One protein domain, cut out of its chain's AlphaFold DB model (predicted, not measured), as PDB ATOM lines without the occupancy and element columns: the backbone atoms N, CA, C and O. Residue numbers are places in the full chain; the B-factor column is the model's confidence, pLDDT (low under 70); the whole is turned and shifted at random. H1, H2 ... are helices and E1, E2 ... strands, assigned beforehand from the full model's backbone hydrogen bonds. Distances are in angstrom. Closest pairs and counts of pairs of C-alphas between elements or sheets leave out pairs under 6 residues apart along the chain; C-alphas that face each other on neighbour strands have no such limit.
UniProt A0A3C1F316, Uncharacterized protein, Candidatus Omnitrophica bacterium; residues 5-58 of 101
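What this domain is: This is residues 5 to 58 of the 101 residues of an uncharacterized protein of Candidatus Omnitrophica bacterium (UniProt A0A3C1F316). A small three-stranded sheet, E2-E1-E3, makes the middle, with short helix H1 at one end and the hairpin of E4 and E5 at the other. The 54 printed residues hold E1, E2, H1, E3, E4, E5 in that order, mostly strand, both sheets antiparallel. The whole is compact, with radius of gyration of the C-alphas 11.0 A and spans of 32 by 22 by 13 A.

How they stand to each other: E1, residues 5 to 9, and E2, residues 15 to 19, form a hairpin; N 7 and O 17 are 2.8 A apart, within hydrogen-bond range. H1, residues 25 to 30, has every O i to N i+4 pair within range. It is on the sheet, over none of its strands; its closest C-alpha pair with E3, residues 33 to 38, is Leu 28 and Ala 34, 6.0 A. E3 is antiparallel to E1, with N 8 and O 34 2.9 A apart. E2, H1 and E3 make a split strand-helix-strand unit, E1 between its two same-way strands, with a right-handed crossover. E4, residues 46 to 49, and E5, residues 54 to 57, form a hairpin, with N 47 and O 56 2.8 A apart. E5 is apart from E1, E2 and E3.

Where its parts are: E1 begins at C-alpha 5, (1.204, -38.441, 14.406), and measures 13.1 A; E3 measures 15.9 A. E5 ends at C-alpha 57, (-6.301, -21.492, 15.942).

The domain as a whole: The farthest C-alphas, Ser 26 and Arg 58, are 32.5 A apart. The printed part has no cut and no long link. Residues 21 to 23 have pLDDT under 70.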
ATOM      1  N   TYR A   5       2.376 -37.858  13.778       89.94
ATOM      2  CA  TYR A   5       1.204 -38.441  14.406       89.94
ATOM      3  C   TYR A   5       0.819 -37.653  15.644       89.94
ATOM      4  O   TYR A   5       1.678 -37.268  16.435       89.94
ATOM      5  N   ALA A   6      -0.482 -37.462  15.829       90.12
ATOM      6  CA  ALA A   6      -1.082 -37.064  17.093       90.12
ATOM      7  C   ALA A   6      -1.540 -38.327  17.837       90.12
ATOM      8  O   ALA A   6      -2.315 -39.107  17.287       90.12
ATOM      9  N   ILE A   7      -1.061 -38.536  19.063       91.31
ATOM     10  CA  ILE A   7      -1.464 -39.627  19.955       91.31
ATOM     11  C   ILE A   7      -2.481 -39.087  20.952       91.31
ATOM     12  O   ILE A   7      -2.181 -38.163  21.713       91.31
ATOM     13  N   TYR A   8      -3.671 -39.672  20.977       91.38
ATOM     14  CA  TYR A   8      -4.792 -39.208  21.790       91.38
ATOM     15  C   TYR A   8      -5.487 -40.366  22.505       91.38
ATOM     16  O   TYR A   8      -5.389 -41.518  22.093       91.38
ATOM     17  N   GLU A   9      -6.182 -40.059  23.595       92.62
ATOM     18  CA  GLU A   9      -7.033 -41.007  24.319       92.62
ATOM     19  C   GLU A   9      -8.335 -41.261  23.559       92.62
ATOM     20  O   GLU A   9      -9.005 -40.320  23.132       92.62
ATOM     21  N   ILE A  10      -8.719 -42.530  23.416       90.06
ATOM     22  CA  ILE A  10      -9.909 -42.924  22.648       90.06
ATOM     23  C   ILE A  10     -11.194 -42.375  23.284       90.06
ATOM     24  O   ILE A  10     -12.045 -41.841  22.573       90.06
ATOM     25  N   ASP A  11     -11.307 -42.476  24.610       90.19
ATOM     26  CA  ASP A  11     -12.544 -42.160  25.333       90.19
ATOM     27  C   ASP A  11     -12.756 -40.653  25.517       90.19
ATOM     28  O   ASP A  11     -13.874 -40.159  25.392       90.19
ATOM     29  N   SER A  12     -11.683 -39.916  25.814       88.25
ATOM     30  CA  SER A  12     -11.751 -38.483  26.119       88.25
ATOM     31  C   SER A  12     -11.460 -37.593  24.909       88.25
ATOM     32  O   SER A  12     -11.801 -36.417  24.924       88.25
ATOM     33  N   GLY A  13     -10.799 -38.116  23.869       86.50
ATOM     34  CA  GLY A  13     -10.283 -37.302  22.761       86.50
ATOM     35  C   GLY A  13      -9.073 -36.438  23.137       86.50
ATOM     36  O   GLY A  13      -8.552 -35.698  22.294       86.50
ATOM     37  N   ARG A  14      -8.589 -36.541  24.382       88.12
ATOM     38  CA  ARG A  14      -7.477 -35.748  24.901       88.12
ATOM     39  C   ARG A  14      -6.169 -36.117  24.217       88.12
ATOM     40  O   ARG A  14      -5.764 -37.280  24.202       88.12
ATOM     41  N   LEU A  15      -5.454 -35.108  23.730       89.56
ATOM     42  CA  LEU A  15      -4.118 -35.286  23.166       89.56
ATOM     43  C   LEU A  15      -3.096 -35.591  24.269       89.56
ATOM     44  O   LEU A  15      -2.981 -34.858  25.253       89.56
ATOM     45  N   ARG A  16      -2.331 -36.670  24.093       89.25
ATOM     46  CA  ARG A  16      -1.248 -37.082  24.996       89.25
ATOM     47  C   ARG A  16       0.114 -36.633  24.502       89.25
ATOM     48  O   ARG A  16       0.929 -36.167  25.294       89.25
ATOM     49  N   SER A  17       0.363 -36.786  23.209       88.00
ATOM     50  CA  SER A  17       1.620 -36.399  22.578       88.00
ATOM     51  C   SER A  17       1.439 -36.260  21.073       88.00
ATOM     52  O   SER A  17       0.449 -36.713  20.503       88.00
ATOM     53  N   TRP A  18       2.409 -35.643  20.413       87.56
ATOM     54  CA  TRP A  18       2.555 -35.714  18.969       87.56
ATOM     55  C   TRP A  18       4.034 -35.884  18.623       87.56
ATOM     56  O   TRP A  18       4.909 -35.466  19.384       87.56
ATOM     57  N   GLY A  19       4.327 -36.532  17.503       85.00
ATOM     58  CA  GLY A  19       5.700 -36.844  17.114       85.00
ATOM     59  C   GLY A  19       5.780 -37.682  15.848       85.00
ATOM     60  O   GLY A  19       4.761 -38.092  15.296       85.00
ATOM     61  N   SER A  20       7.004 -37.950  15.401       76.06
ATOM     62  CA  SER A  20       7.283 -38.814  14.249       76.06
ATOM     63  C   SER A  20       7.574 -40.273  14.616       76.06
ATOM     64  O   SER A  20       7.604 -41.141  13.746       76.06
ATOM     65  N   VAL A  21       7.764 -40.569  15.907       67.12
ATOM     66  CA  VAL A  21       8.043 -41.924  16.398       67.12
ATOM     67  C   VAL A  21       6.733 -42.646  16.699       67.12
ATOM     68  O   VAL A  21       5.945 -42.214  17.540       67.12
ATOM     69  N   ILE A  22       6.512 -43.762  16.009       68.56
ATOM     70  CA  ILE A  22       5.309 -44.591  16.116       68.56
ATOM     71  C   ILE A  22       5.564 -45.723  17.120       68.56
ATOM     72  O   ILE A  22       6.508 -46.490  16.953       68.56
ATOM     73  N   ALA A  23       4.695 -45.865  18.120       66.88
ATOM     74  CA  ALA A  23       4.479 -47.150  18.786       66.88
ATOM     75  C   ALA A  23       3.443 -47.958  17.982       66.88
ATOM     76  O   ALA A  23       2.523 -47.364  17.410       66.88
ATOM     77  N   ASP A  24       3.586 -49.285  17.917       83.00
ATOM     78  CA  ASP A  24       2.635 -50.153  17.205       83.00
ATOM     79  C   ASP A  24       1.188 -49.931  17.675       83.00
ATOM     80  O   ASP A  24       0.929 -49.686  18.857       83.00
ATOM     81  N   ASP A  25       0.220 -50.061  16.760       83.31
ATOM     82  CA  ASP A  25      -1.198 -49.810  17.069       83.31
ATOM     83  C   ASP A  25      -1.748 -50.763  18.135       83.31
ATOM     84  O   ASP A  25      -2.617 -50.384  18.921       83.31
ATOM     85  N   SER A  26      -1.214 -51.982  18.220       85.62
ATOM     86  CA  SER A  26      -1.544 -52.936  19.283       85.62
ATOM     87  C   SER A  26      -1.112 -52.437  20.665       85.62
ATOM     88  O   SER A  26      -1.823 -52.646  21.642       85.62
ATOM     89  N   ILE A  27       0.019 -51.729  20.749       86.25
ATOM     90  CA  ILE A  27       0.543 -51.157  21.993       86.25
ATOM     91  C   ILE A  27      -0.293 -49.941  22.398       86.25
ATOM     92  O   ILE A  27      -0.676 -49.813  23.560       86.25
ATOM     93  N   LEU A  28      -0.607 -49.064  21.440       86.31
ATOM     94  CA  LEU A  28      -1.427 -47.877  21.686       86.31
ATOM     95  C   LEU A  28      -2.847 -48.258  22.120       86.31
ATOM     96  O   LEU A  28      -3.318 -47.779  23.150       86.31
ATOM     97  N   SER A  29      -3.497 -49.170  21.395       87.50
ATOM     98  CA  SER A  29      -4.863 -49.607  21.707       87.50
ATOM     99  C   SER A  29      -4.963 -50.335  23.049       87.50
ATOM    100  O   SER A  29      -5.907 -50.085  23.796       87.50
ATOM    101  N   ALA A  30      -3.966 -51.151  23.419       89.56
ATOM    102  CA  ALA A  30      -3.893 -51.766  24.748       89.56
ATOM    103  C   ALA A  30      -3.792 -50.733  25.888       89.56
ATOM    104  O   ALA A  30      -4.201 -51.016  27.013       89.56
ATOM    105  N   ALA A  31      -3.279 -49.533  25.599       89.06
ATOM    106  CA  ALA A  31      -3.202 -48.410  26.530       89.06
ATOM    107  C   ALA A  31      -4.390 -47.429  26.418       89.06
ATOM    108  O   ALA A  31      -4.365 -46.378  27.058       89.06
ATOM    109  N   GLY A  32      -5.413 -47.732  25.608       91.94
ATOM    110  CA  GLY A  32      -6.555 -46.837  25.378       91.94
ATOM    111  C   GLY A  32      -6.222 -45.607  24.524       91.94
ATOM    112  O   GLY A  32      -6.911 -44.587  24.599       91.94
ATOM    113  N   LEU A  33      -5.157 -45.683  23.723       91.94
ATOM    114  CA  LEU A  33      -4.681 -44.610  22.855       91.94
ATOM    115  C   LEU A  33      -4.922 -44.941  21.380       91.94
ATOM    116  O   LEU A  33      -4.880 -46.095  20.955       91.94
ATOM    117  N   ALA A  34      -5.106 -43.899  20.581       90.25
ATOM    118  CA  ALA A  34      -5.145 -43.964  19.131       90.25
ATOM    119  C   ALA A  34      -4.179 -42.937  18.532       90.25
ATOM    120  O   ALA A  34      -3.793 -41.966  19.187       90.25
ATOM    121  N   LYS A  35      -3.781 -43.157  17.274       90.69
ATOM    122  CA  LYS A  35      -2.955 -42.216  16.512       90.69
ATOM    123  C   LYS A  35      -3.714 -41.653  15.315       90.69
ATOM    124  O   LYS A  35      -4.465 -42.370  14.659       90.69
ATOM    125  N   LEU A  36      -3.497 -40.376  15.020       89.25
ATOM    126  CA  LEU A  36      -3.997 -39.687  13.830       89.25
ATOM    127  C   LEU A  36      -2.807 -39.166  13.025       89.25
ATOM    128  O   LEU A  36      -1.955 -38.479  13.582       89.25
ATOM    129  N   LEU A  37      -2.750 -39.480  11.729       88.69
ATOM    130  CA  LEU A  37      -1.742 -38.919  10.826       88.69
ATOM    131  C   LEU A  37      -2.021 -37.425  10.618       88.69
ATOM    132  O   LEU A  37      -3.133 -37.057  10.239       88.69
ATOM    133  N   ILE A  38      -1.010 -36.583  10.824       87.31
ATOM    134  CA  ILE A  38      -1.089 -35.135  10.609       87.31
ATOM    135  C   ILE A  38      -0.053 -34.673   9.567       87.31
ATOM    136  O   ILE A  38       0.977 -35.328   9.390       87.31
ATOM    137  N   PRO A  39      -0.302 -33.553   8.856       82.50
ATOM    138  CA  PRO A  39       0.531 -33.119   7.724       82.50
ATOM    139  C   PRO A  39       1.961 -32.698   8.099       82.50
ATOM    140  O   PRO A  39       2.813 -32.577   7.222       82.50
ATOM    141  N   GLY A  40       2.221 -32.447   9.382       84.25
ATOM    142  CA  GLY A  40       3.492 -31.963   9.909       84.25
ATOM    143  C   GLY A  40       3.370 -31.578  11.387       84.25
ATOM    144  O   GLY A  40       2.303 -31.777  11.976       84.25
ATOM    145  N   PRO A  41       4.436 -31.035  11.998       83.19
ATOM    146  CA  PRO A  41       4.372 -30.541  13.367       83.19
ATOM    147  C   PRO A  41       3.334 -29.411  13.468       83.19
ATOM    148  O   PRO A  41       3.323 -28.526  12.607       83.19
ATOM    149  N   PRO A  42       2.464 -29.419  14.492       80.56
ATOM    150  CA  PRO A  42       1.507 -28.342  14.684       80.56
ATOM    151  C   PRO A  42       2.248 -27.034  15.014       80.56
ATOM    152  O   PRO A  42       3.189 -27.057  15.814       80.56
ATOM    153  N   PRO A  43       1.856 -25.900  14.416       82.38
ATOM    154  CA  PRO A  43       2.446 -24.603  14.722       82.38
ATOM    155  C   PRO A  43       1.998 -24.078  16.099       82.38
ATOM    156  O   PRO A  43       0.947 -24.447  16.630       82.38
ATOM    157  N   ASP A  44       2.810 -23.198  16.691       78.56
ATOM    158  CA  ASP A  44       2.605 -22.667  18.050       78.56
ATOM    159  C   ASP A  44       1.359 -21.780  18.199       78.56
ATOM    160  O   ASP A  44       0.913 -21.518  19.318       78.56
ATOM    161  N   ASP A  45       0.789 -21.318  17.092       80.50
ATOM    162  CA  ASP A  45      -0.455 -20.550  17.029       80.50
ATOM    163  C   ASP A  45      -1.707 -21.444  17.008       80.50
ATOM    164  O   ASP A  45      -2.827 -20.936  17.060       80.50
ATOM    165  N   GLN A  46      -1.543 -22.771  17.003       85.25
ATOM    166  CA  GLN A  46      -2.635 -23.739  17.012       85.25
ATOM    167  C   GLN A  46      -2.712 -24.534  18.322       85.25
ATOM    168  O   GLN A  46      -1.732 -24.735  19.049       85.25
ATOM    169  N   MET A  47      -3.922 -24.964  18.668       86.75
ATOM    170  CA  MET A  47      -4.218 -25.856  19.786       86.75
ATOM    171  C   MET A  47      -5.045 -27.044  19.320       86.75
ATOM    172  O   MET A  47      -5.773 -26.959  18.340       86.75
ATOM    173  N   TRP A  48      -4.930 -28.155  20.039       88.38
ATOM    174  CA  TRP A  48      -5.745 -29.333  19.784       88.38
ATOM    175  C   TRP A  48      -7.174 -29.127  20.281       88.38
ATOM    176  O   TRP A  48      -7.379 -28.787  21.445       88.38
ATOM    177  N   ASP A  49      -8.139 -29.365  19.403       87.94
ATOM    178  CA  ASP A  49      -9.551 -29.476  19.740       87.94
ATOM    179  C   ASP A  49      -9.905 -30.954  19.951       87.94
ATOM    180  O   ASP A  49      -9.861 -31.763  19.021       87.94
ATOM    181  N   GLU A  50     -10.259 -31.310  21.186       84.88
ATOM    182  CA  GLU A  50     -10.594 -32.683  21.585       84.88
ATOM    183  C   GLU A  50     -11.886 -33.193  20.924       84.88
ATOM    184  O   GLU A  50     -12.017 -34.394  20.679       84.88
ATOM    185  N   ALA A  51     -12.821 -32.294  20.586       86.56
ATOM    186  CA  ALA A  51     -14.106 -32.657  19.996       86.56
ATOM    187  C   ALA A  51     -13.972 -32.966  18.501       86.56
ATOM    188  O   ALA A  51     -14.485 -33.978  18.019       86.56
ATOM    189  N   THR A  52     -13.266 -32.108  17.761       86.31
ATOM    190  CA  THR A  52     -13.067 -32.285  16.313       86.31
ATOM    191  C   THR A  52     -11.840 -33.125  15.972       86.31
ATOM    192  O   THR A  52     -11.744 -33.624  14.852       86.31
ATOM    193  N   ARG A  53     -10.926 -33.327  16.933       84.62
ATOM    194  CA  ARG A  53      -9.633 -34.015  16.762       84.62
ATOM    195  C   ARG A  53      -8.775 -33.339  15.698       84.62
ATOM    196  O   ARG A  53      -8.124 -33.995  14.883       84.62
ATOM    197  N   THR A  54      -8.816 -32.010  15.691       87.06
ATOM    198  CA  THR A  54      -8.064 -31.174  14.756       87.06
ATOM    199  C   THR A  54      -7.304 -30.085  15.492       87.06
ATOM    200  O   THR A  54      -7.634 -29.723  16.620       87.06
ATOM    201  N   PHE A  55      -6.255 -29.571  14.857       86.88
ATOM    202  CA  PHE A  55      -5.591 -28.370  15.335       86.88
ATOM    203  C   PHE A  55      -6.364 -27.142  14.856       86.88
ATOM    204  O   PHE A  55      -6.542 -26.936  13.656       86.88
ATOM    205  N   VAL A  56      -6.829 -26.341  15.809       87.38
ATOM    206  CA  VAL A  56      -7.572 -25.101  15.584       87.38
ATOM    207  C   VAL A  56      -6.728 -23.903  16.017       87.38
ATOM    208  O   VAL A  56      -5.860 -24.055  16.880       87.38
ATOM    209  N   PRO A  57      -6.954 -22.703  15.459       87.81
ATOM    210  CA  PRO A  57      -6.301 -21.492  15.942       87.81
ATOM    211  C   PRO A  57      -6.505 -21.322  17.448       87.81
ATOM    212  O   PRO A  57      -7.615 -21.499  17.962       87.81
ATOM    213  N   ARG A  58      -5.434 -20.980  18.166       79.31
ATOM    214  CA  ARG A  58      -5.535 -20.645  19.585       79.31
ATOM    215  C   ARG A  58      -6.474 -19.448  19.743       79.31
ATOM    216  O   ARG A  58      -6.340 -18.476  19.000       79.31
TER     217      ARG A  58